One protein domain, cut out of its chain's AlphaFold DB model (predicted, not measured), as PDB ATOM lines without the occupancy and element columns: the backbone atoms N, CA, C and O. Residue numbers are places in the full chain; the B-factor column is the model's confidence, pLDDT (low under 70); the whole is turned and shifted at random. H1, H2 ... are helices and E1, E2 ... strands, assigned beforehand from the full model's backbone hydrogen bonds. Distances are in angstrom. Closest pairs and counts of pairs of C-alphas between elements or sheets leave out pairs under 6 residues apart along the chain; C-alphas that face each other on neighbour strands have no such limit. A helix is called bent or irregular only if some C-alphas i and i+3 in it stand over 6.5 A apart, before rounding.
ATOM      1  N   SER A  57     145.948 -66.172 361.018       77.00
ATOM      2  CA  SER A  57     146.657 -66.494 359.770       77.00
ATOM      3  C   SER A  57     145.864 -67.391 358.822       77.00
ATOM      4  O   SER A  57     146.171 -67.441 357.638       77.00
ATOM      5  N   GLU A  58     144.889 -68.127 359.349       74.88
ATOM      6  CA  GLU A  58     144.047 -69.070 358.611       74.88
ATOM      7  C   GLU A  58     142.683 -68.448 358.259       74.88
ATOM      8  O   GLU A  58     141.894 -69.046 357.530       74.88
ATOM      9  N   TRP A  59     142.400 -67.249 358.783       73.81
ATOM     10  CA  TRP A  59     141.156 -66.525 358.555       73.81
ATOM     11  C   TRP A  59     141.073 -65.997 357.120       73.81
ATOM     12  O   TRP A  59     141.846 -65.128 356.716       73.81
ATOM     13  N   GLU A  60     140.076 -66.463 356.370       67.88
ATOM     14  CA  GLU A  60     139.748 -65.960 355.037       67.88
ATOM     15  C   GLU A  60     138.313 -65.429 355.018       67.88
ATOM     16  O   GLU A  60     137.356 -66.179 355.175       67.88
ATOM     17  N   VAL A  61     138.162 -64.122 354.773       61.88
ATOM     18  CA  VAL A  61     136.881 -63.382 354.802       61.88
ATOM     19  C   VAL A  61     135.828 -63.928 353.818       61.88
ATOM     20  O   VAL A  61     134.645 -63.664 353.992       61.88
ATOM     21  N   ASN A  62     136.236 -64.693 352.799       57.56
ATOM     22  CA  ASN A  62     135.367 -65.178 351.717       57.56
ATOM     23  C   ASN A  62     135.357 -66.710 351.572       57.56
ATOM     24  O   ASN A  62     135.131 -67.219 350.472       57.56
ATOM     25  N   ARG A  63     135.670 -67.463 352.631       65.00
ATOM     26  CA  ARG A  63     135.688 -68.927 352.542       65.00
ATOM     27  C   ARG A  63     134.258 -69.493 352.479       65.00
ATOM     28  O   ARG A  63     133.418 -69.051 353.259       65.00
ATOM     29  N   PRO A  64     133.967 -70.452 351.578       56.28
ATOM     30  CA  PRO A  64     132.656 -71.091 351.513       56.28
ATOM     31  C   PRO A  64     132.348 -71.883 352.793       56.28
ATOM     32  O   PRO A  64     133.187 -72.629 353.298       56.28
ATOM     33  N   ASP A  65     131.123 -71.709 353.283       59.34
ATOM     34  CA  ASP A  65     130.610 -72.201 354.573       59.34
ATOM     35  C   ASP A  65     130.554 -73.743 354.659       59.34
ATOM     36  O   ASP A  65     130.718 -74.343 355.724       59.34
ATOM     37  N   ASP A  66     130.389 -74.399 353.508       59.34
ATOM     38  CA  ASP A  66     130.075 -75.828 353.410       59.34
ATOM     39  C   ASP A  66     131.215 -76.756 353.883       59.34
ATOM     40  O   ASP A  66     130.953 -77.882 354.307       59.34
ATOM     41  N   GLU A  67     132.473 -76.299 353.864       56.22
ATOM     42  CA  GLU A  67     133.651 -77.107 354.243       56.22
ATOM     43  C   GLU A  67     134.119 -76.859 355.695       56.22
ATOM     44  O   GLU A  67     134.939 -77.597 356.237       56.22
ATOM     45  N   LEU A  68     133.585 -75.829 356.362       57.81
ATOM     46  CA  LEU A  68     134.035 -75.373 357.685       57.81
ATOM     47  C   LEU A  68     133.291 -76.038 358.853       57.81
ATOM     48  O   LEU A  68     133.809 -76.129 359.967       57.81
ATOM     49  N   SER A  69     132.078 -76.525 358.612       59.62
ATOM     50  CA  SER A  69     131.144 -76.943 359.665       59.62
ATOM     51  C   SER A  69     131.639 -78.090 360.563       59.62
ATOM     52  O   SER A  69     131.203 -78.187 361.707       59.62
ATOM     53  N   THR A  70     132.565 -78.937 360.096       63.84
ATOM     54  CA  THR A  70     133.008 -80.137 360.845       63.84
ATOM     55  C   THR A  70     134.403 -80.009 361.471       63.84
ATOM     56  O   THR A  70     134.776 -80.838 362.299       63.84
ATOM     57  N   SER A  71     135.188 -78.990 361.106       71.81
ATOM     58  CA  SER A  71     136.597 -78.870 361.529       71.81
ATOM     59  C   SER A  71     136.850 -77.792 362.585       71.81
ATOM     60  O   SER A  71     137.916 -77.793 363.208       71.81
ATOM     61  N   PHE A  72     135.890 -76.890 362.817       77.44
ATOM     62  CA  PHE A  72     136.059 -75.741 363.708       77.44
ATOM     63  C   PHE A  72     135.148 -75.785 364.931       77.44
ATOM     64  O   PHE A  72     134.011 -76.253 364.879       77.44
ATOM     65  N   ILE A  73     135.663 -75.271 366.049       84.94
ATOM     66  CA  ILE A  73     134.869 -75.056 367.261       84.94
ATOM     67  C   ILE A  73     134.142 -73.723 367.119       84.94
ATOM     68  O   ILE A  73     134.778 -72.672 367.159       84.94
ATOM     69  N   TRP A  74     132.818 -73.781 367.014       87.19
ATOM     70  CA  TRP A  74     131.950 -72.615 367.126       87.19
ATOM     71  C   TRP A  74     131.631 -72.349 368.591       87.19
ATOM     72  O   TRP A  74     131.268 -73.263 369.337       87.19
ATOM     73  N   TYR A  75     131.789 -71.104 369.020       89.62
ATOM     74  CA  TYR A  75     131.522 -70.704 370.394       89.62
ATOM     75  C   TYR A  75     130.980 -69.277 370.471       89.62
ATOM     76  O   TYR A  75     131.002 -68.521 369.498       89.62
ATOM     77  N   THR A  76     130.504 -68.928 371.662       93.38
ATOM     78  CA  THR A  76     129.942 -67.616 371.987       93.38
ATOM     79  C   THR A  76     130.870 -66.882 372.949       93.38
ATOM     80  O   THR A  76     131.371 -67.482 373.905       93.38
ATOM     81  N   ILE A  77     131.085 -65.584 372.734       94.12
ATOM     82  CA  ILE A  77     131.756 -64.696 373.689       94.12
ATOM     83  C   ILE A  77     130.733 -63.734 374.277       94.12
ATOM     84  O   ILE A  77     130.156 -62.909 373.575       94.12
ATOM     85  N   GLU A  78     130.584 -63.782 375.595       95.69
ATOM     86  CA  GLU A  78     129.848 -62.780 376.360       95.69
ATOM     87  C   GLU A  78     130.829 -61.796 376.993       95.69
ATOM     88  O   GLU A  78     131.812 -62.192 377.629       95.69
ATOM     89  N   TRP A  79     130.563 -60.498 376.854       94.31
ATOM     90  CA  TRP A  79     131.386 -59.466 377.474       94.31
ATOM     91  C   TRP A  79     130.539 -58.347 378.070       94.31
ATOM     92  O   TRP A  79     129.447 -58.037 377.610       94.31
ATOM     93  N   LYS A  80     131.061 -57.730 379.136       93.62
ATOM     94  CA  LYS A  80     130.430 -56.581 379.790       93.62
ATOM     95  C   LYS A  80     131.454 -55.584 380.289       93.62
ATOM     96  O   LYS A  80     132.493 -55.952 380.838       93.62
ATOM     97  N   VAL A  81     131.115 -54.310 380.165       90.81
ATOM     98  CA  VAL A  81     131.900 -53.187 380.671       90.81
ATOM     99  C   VAL A  81     131.255 -52.696 381.952       90.81
ATOM    100  O   VAL A  81     130.063 -52.386 381.981       90.81
ATOM    101  N   LYS A  82     132.046 -52.609 383.023       91.06
ATOM    102  CA  LYS A  82     131.594 -52.100 384.318       91.06
ATOM    103  C   LYS A  82     132.374 -50.860 384.724       91.06
ATOM    104  O   LYS A  82     133.599 -50.857 384.665       91.06
ATOM    105  N   VAL A  83     131.666 -49.850 385.218       87.44
ATOM    106  CA  VAL A  83     132.248 -48.661 385.853       87.44
ATOM    107  C   VAL A  83     131.670 -48.569 387.255       87.44
ATOM    108  O   VAL A  83     130.458 -48.624 387.424       87.44
ATOM    109  N   ASN A  84     132.528 -48.473 388.273       89.62
ATOM    110  CA  ASN A  84     132.101 -48.444 389.676       89.62
ATOM    111  C   ASN A  84     131.121 -49.584 390.043       89.62
ATOM    112  O   ASN A  84     130.087 -49.375 390.669       89.62
ATOM    113  N   ASN A  85     131.428 -50.804 389.592       86.38
ATOM    114  CA  ASN A  85     130.605 -52.003 389.781       86.38
ATOM    115  C   ASN A  85     129.220 -51.990 389.094       86.38
ATOM    116  O   ASN A  85     128.482 -52.970 389.208       86.38
ATOM    117  N   TRP A  86     128.882 -50.940 388.340       86.38
ATOM    118  CA  TRP A  86     127.667 -50.860 387.531       86.38
ATOM    119  C   TRP A  86     127.951 -51.297 386.100       86.38
ATOM    120  O   TRP A  86     128.907 -50.823 385.486       86.38
ATOM    121  N   SER A  87     127.134 -52.214 385.574       86.62
ATOM    122  CA  SER A  87     127.200 -52.618 384.167       86.62
ATOM    123  C   SER A  87     126.766 -51.450 383.286       86.62
ATOM    124  O   SER A  87     125.649 -50.952 383.396       86.62
ATOM    125  N   VAL A  88     127.682 -51.000 382.437       86.31
ATOM    126  CA  VAL A  88     127.509 -49.864 381.527       86.31
ATOM    127  C   VAL A  88     127.130 -50.333 380.124       86.31
ATOM    128  O   VAL A  88     126.428 -49.613 379.410       86.31
ATOM    129  N   SER A  89     127.603 -51.521 379.746       88.88
ATOM    130  CA  SER A  89     127.328 -52.193 378.481       88.88
ATOM    131  C   SER A  89     127.566 -53.694 378.645       88.88
ATOM    132  O   SER A  89     128.398 -54.105 379.459       88.88
ATOM    133  N   GLU A  90     126.816 -54.483 377.895       93.12
ATOM    134  CA  GLU A  90     126.895 -55.935 377.795       93.12
ATOM    135  C   GLU A  90     126.557 -56.301 376.350       93.12
ATOM    136  O   GLU A  90     125.686 -55.663 375.756       93.12
ATOM    137  N   ASP A  91     127.271 -57.268 375.787       93.38
ATOM    138  CA  ASP A  91     127.048 -57.759 374.429       93.38
ATOM    139  C   ASP A  91     127.418 -59.252 374.357       93.38
ATOM    140  O   ASP A  91     128.137 -59.796 375.209       93.38
ATOM    141  N   THR A  92     126.887 -59.923 373.344       93.81
ATOM    142  CA  THR A  92     127.043 -61.354 373.112       93.81
ATOM    143  C   THR A  92     127.359 -61.591 371.644       93.81
ATOM    144  O   THR A  92     126.534 -61.359 370.766       93.81
ATOM    145  N   GLU A  93     128.553 -62.105 371.391       91.62
ATOM    146  CA  GLU A  93     129.037 -62.468 370.065       91.62
ATOM    147  C   GLU A  93     128.847 -63.971 369.870       91.62
ATOM    148  O   GLU A  93     129.450 -64.765 370.592       91.62
ATOM    149  N   GLN A  94     128.004 -64.370 368.924       91.56
ATOM    150  CA  GLN A  94     127.740 -65.777 368.610       91.56
ATOM    151  C   GLN A  94     128.516 -66.207 367.364       91.56
ATOM    152  O   GLN A  94     129.079 -65.368 366.659       91.56
ATOM    153  N   ASP A  95     128.540 -67.517 367.116       88.38
ATOM    154  CA  ASP A  95     129.088 -68.118 365.899       88.38
ATOM    155  C   ASP A  95     130.529 -67.676 365.602       88.38
ATOM    156  O   ASP A  95     130.894 -67.292 364.492       88.38
ATOM    157  N   ILE A  96     131.388 -67.743 366.621       88.38
ATOM    158  CA  ILE A  96     132.806 -67.415 366.486       88.38
ATOM    159  C   ILE A  96     133.597 -68.702 366.293       88.38
ATOM    160  O   ILE A  96     133.562 -69.584 367.144       88.38
ATOM    161  N   ALA A  97     134.360 -68.782 365.203       87.62
ATOM    162  CA  ALA A  97     135.325 -69.860 364.961       87.62
ATOM    163  C   ALA A  97     136.780 -69.450 365.262       87.62
ATOM    164  O   ALA A  97     137.659 -70.299 365.415       87.62
ATOM    165  N   LEU A  98     137.054 -68.141 365.333       88.88
ATOM    166  CA  LEU A  98     138.389 -67.581 365.570       88.88
ATOM    167  C   LEU A  98     138.922 -67.934 366.955       88.88
ATOM    168  O   LEU A  98     138.155 -68.034 367.899       88.88
ATOM    169  N   THR A  99     140.234 -68.033 367.142       90.06
ATOM    170  CA  THR A  99     140.799 -68.074 368.497       90.06
ATOM    171  C   THR A  99     140.455 -66.780 369.248       90.06
ATOM    172  O   THR A  99     140.494 -65.699 368.653       90.06
ATOM    173  N   PRO A 100     140.195 -66.825 370.569       89.88
ATOM    174  CA  PRO A 100     139.919 -65.611 371.340       89.88
ATOM    175  C   PRO A 100     141.029 -64.554 371.223       89.88
ATOM    176  O   PRO A 100     140.760 -63.354 371.191       89.88
ATOM    177  N   SER A 101     142.288 -64.997 371.098       90.62
ATOM    178  CA  SER A 101     143.443 -64.117 370.890       90.62
ATOM    179  C   SER A 101     143.434 -63.407 369.534       90.62
ATOM    180  O   SER A 101     143.893 -62.269 369.459       90.62
ATOM    181  N   ALA A 102     142.910 -64.042 368.483       91.00
ATOM    182  CA  ALA A 102     142.726 -63.432 367.169       91.00
ATOM    183  C   ALA A 102     141.490 -62.525 367.131       91.00
ATOM    184  O   ALA A 102     141.541 -61.428 366.579       91.00
ATOM    185  N   TYR A 103     140.396 -62.960 367.757       91.38
ATOM    186  CA  TYR A 103     139.122 -62.244 367.760       91.38
ATOM    187  C   TYR A 103     139.184 -60.924 368.549       91.38
ATOM    188  O   TYR A 103     138.609 -59.917 368.132       91.38
ATOM    189  N   TRP A 104     139.934 -60.892 369.658       90.81
ATOM    190  CA  TRP A 104     140.066 -59.709 370.511       90.81
ATOM    191  C   TRP A 104     140.509 -58.433 369.769       90.81
ATOM    192  O   TRP A 104     139.757 -57.454 369.779       90.81
ATOM    193  N   PRO A 105     141.698 -58.383 369.136       92.19
ATOM    194  CA  PRO A 105     142.177 -57.164 368.490       92.19
ATOM    195  C   PRO A 105     141.396 -56.792 367.225       92.19
ATOM    196  O   PRO A 105     141.460 -55.625 366.839       92.19
ATOM    197  N   LEU A 106     140.705 -57.754 366.599       88.69
ATOM    198  CA  LEU A 106     139.936 -57.557 365.370       88.69
ATOM    199  C   LEU A 106     138.557 -56.946 365.614       88.69
ATOM    200  O   LEU A 106     138.172 -56.038 364.893       88.69
ATOM    201  N   VAL A 107     137.807 -57.473 366.585       89.75
ATOM    202  CA  VAL A 107     136.381 -57.144 366.743       89.75
ATOM    203  C   VAL A 107     136.106 -56.539 368.114       89.75
ATOM    204  O   VAL A 107     135.645 -55.401 368.217       89.75
ATOM    205  N   LEU A 108     136.432 -57.265 369.190       92.12
ATOM    206  CA  LEU A 108     136.055 -56.855 370.549       92.12
ATOM    207  C   LEU A 108     136.692 -55.534 370.967       92.12
ATOM    208  O   LEU A 108     136.051 -54.717 371.623       92.12
ATOM    209  N   ARG A 109     137.952 -55.305 370.589       92.88
ATOM    210  CA  ARG A 109     138.674 -54.085 370.951       92.88
ATOM    211  C   ARG A 109     138.008 -52.836 370.367       92.88
ATOM    212  O   ARG A 109     137.884 -51.839 371.072       92.88
ATOM    213  N   GLU A 110     137.576 -52.881 369.110       92.25
ATOM    214  CA  GLU A 110     136.903 -51.748 368.464       92.25
ATOM    215  C   GLU A 110     135.521 -51.499 369.074       92.25
ATOM    216  O   GLU A 110     135.196 -50.357 369.408       92.25
ATOM    217  N   LYS A 111     134.745 -52.565 369.323       91.94
ATOM    218  CA  LYS A 111     133.467 -52.474 370.048       91.94
ATOM    219  C   LYS A 111     133.644 -51.852 371.436       91.94
ATOM    220  O   LYS A 111     132.887 -50.958 371.810       91.94
ATOM    221  N   LEU A 112     134.678 -52.264 372.171       92.25
ATOM    222  CA  LEU A 112     134.997 -51.721 373.487       92.25
ATOM    223  C   LEU A 112     135.324 -50.223 373.427       92.25
ATOM    224  O   LEU A 112     134.790 -49.457 374.228       92.25
ATOM    225  N   TYR A 113     136.176 -49.791 372.492       92.19
ATOM    226  CA  TYR A 113     136.506 -48.370 372.349       92.19
ATOM    227  C   TYR A 113     135.285 -47.533 371.998       92.19
ATOM    228  O   TYR A 113     135.075 -46.500 372.625       92.19
ATOM    229  N   LYS A 114     134.436 -48.016 371.089       91.38
ATOM    230  CA  LYS A 114     133.181 -47.348 370.746       91.38
ATOM    231  C   LYS A 114     132.283 -47.157 371.972       91.38
ATOM    232  O   LYS A 114     131.800 -46.054 372.206       91.38
ATOM    233  N   VAL A 115     132.122 -48.188 372.805       90.25
ATOM    234  CA  VAL A 115     131.357 -48.083 374.060       90.25
ATOM    235  C   VAL A 115     131.966 -47.047 375.006       90.25
ATOM    236  O   VAL A 115     131.238 -46.292 375.648       90.25
ATOM    237  N   ILE A 116     133.294 -46.992 375.113       88.25
ATOM    238  CA  ILE A 116     133.973 -46.007 375.961       88.25
ATOM    239  C   ILE A 116     133.759 -44.590 375.414       88.25
ATOM    240  O   ILE A 116     133.403 -43.697 376.178       88.25
ATOM    241  N   GLU A 117     133.933 -44.382 374.110       89.06
ATOM    242  CA  GLU A 117     133.740 -43.086 373.458       89.06
ATOM    243  C   GLU A 117     132.306 -42.585 373.597       89.06
ATOM    244  O   GLU A 117     132.108 -41.450 374.022       89.06
ATOM    245  N   GLU A 118     131.303 -43.427 373.347       86.44
ATOM    246  CA  GLU A 118     129.890 -43.072 373.524       86.44
ATOM    247  C   GLU A 118     129.591 -42.621 374.960       86.44
ATOM    248  O   GLU A 118     128.839 -41.669 375.187       86.44
ATOM    249  N   LYS A 119     130.213 -43.267 375.952       80.06
ATOM    250  CA  LYS A 119     130.011 -42.936 377.368       80.06
ATOM    251  C   LYS A 119     130.764 -41.683 377.800       80.06
ATOM    252  O   LYS A 119     130.268 -40.967 378.666       80.06
ATOM    253  N   VAL A 120     131.933 -41.406 377.224       76.94
ATOM    254  CA  VAL A 120     132.727 -40.203 377.523       76.94
ATOM    255  C   VAL A 120     132.207 -38.976 376.766       76.94
ATOM    256  O   VAL A 120     132.258 -37.875 377.307       76.94
ATOM    257  N   ALA A 121     131.677 -39.152 375.552       72.75
ATOM    258  CA  ALA A 121     131.138 -38.079 374.716       72.75
ATOM    259  C   ALA A 121     129.772 -37.556 375.192       72.75
ATOM    260  O   ALA A 121     129.415 -36.425 374.879       72.75
ATOM    261  N   CYS A 122     129.020 -38.326 375.983       57.81
ATOM    262  CA  CYS A 122     127.779 -37.864 376.623       57.81
ATOM    263  C   CYS A 122     128.015 -36.951 377.849       57.81
ATOM    264  O   CYS A 122     127.187 -36.938 378.762       57.81
ATOM    265  N   LYS A 123     129.140 -36.227 377.905       51.38
ATOM    266  CA  LYS A 123     129.525 -35.366 379.030       51.38
ATOM    267  C   LYS A 123     129.354 -33.882 378.725       51.38
ATOM    268  O   LYS A 123     129.771 -33.453 377.630       51.38
TER     269      LYS A 123
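Overview. This is residues 57 to 123 of the 123 residues of the protein "Str. FM013" of Penicillium camemberti FM 013 (UniProt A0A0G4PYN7). A long two-stranded hairpin, E1 and E2, has one kinked helix, H1, running lengthwise over one of its faces, with few close approaches between them. Near the end where E1 begins lies a loose lead-in, residues 57 to 74, of which residues 60 to 67 stick out free of the rest. The printed part has 67 residues, with two named strands and one named helix in the order E1, E2, H1; the sheet's order is E1 - E2, antiparallel, and the class is mixed, helices and strands. The whole is loose, with a radius of gyration of the C-alphas of 15.2 A, and a rod in outline, spanning 48 by 20 by 17 A.

Arrangement. Start with the sheet: E1, residues 75 to 83, and E2, residues 86 to 96, form a hairpin of antiparallel neighbours, with 166 degrees between their directions. Look across it at C-alphas 80 and 90, which face each other at 4.1 A. Towards one end you will find N 75 and O 96 within hydrogen-bond range at 3.0 A, and towards the other N 83 and O 86 at 2.9 A. Now look from E2 to H1, residues 100 to 121: their closest C-alphas are those of Ser 89 and Val 115, 7.3 A apart. The closest C-alphas of E1 and H1 are those of Val 81 and Leu 112, 8.0 A apart. H1 has a kink of 42 degrees near residue 107 and is irregular, but only just: C-alphas 106 and 109 are 6.7 A apart. In its backbone 14 of 18 O i to N i+4 pairs are within hydrogen-bond range.

Along the chain. Find C-alpha 75 at (131.522, -70.704, 370.394); from there E1 runs 26.9 A to C-alpha 83 at (132.248, -48.661, 385.853). E2, the longest strand with 11 residues, runs 27.3 A from C-alpha 86 to C-alpha 96. Then find C-alpha 100 at (139.919, -65.611, 371.340), from which H1 runs 29.1 A to C-alpha 121 at (131.138, -38.079, 374.716).

Size, cuts and confidence. The two C-alphas farthest apart are those of Glu 67 and Lys 123, 48.7 A; Lys 123 is the chain's last residue. The printed part has no cut. The links from E1 to E2 and from E2 to H1 are tight, with 2 and 3 residues between the elements. The mean pLDDT of the printed part is 82.6, and the model's confidence is low, under 70, at residues 60 to 70 and 122 to 123.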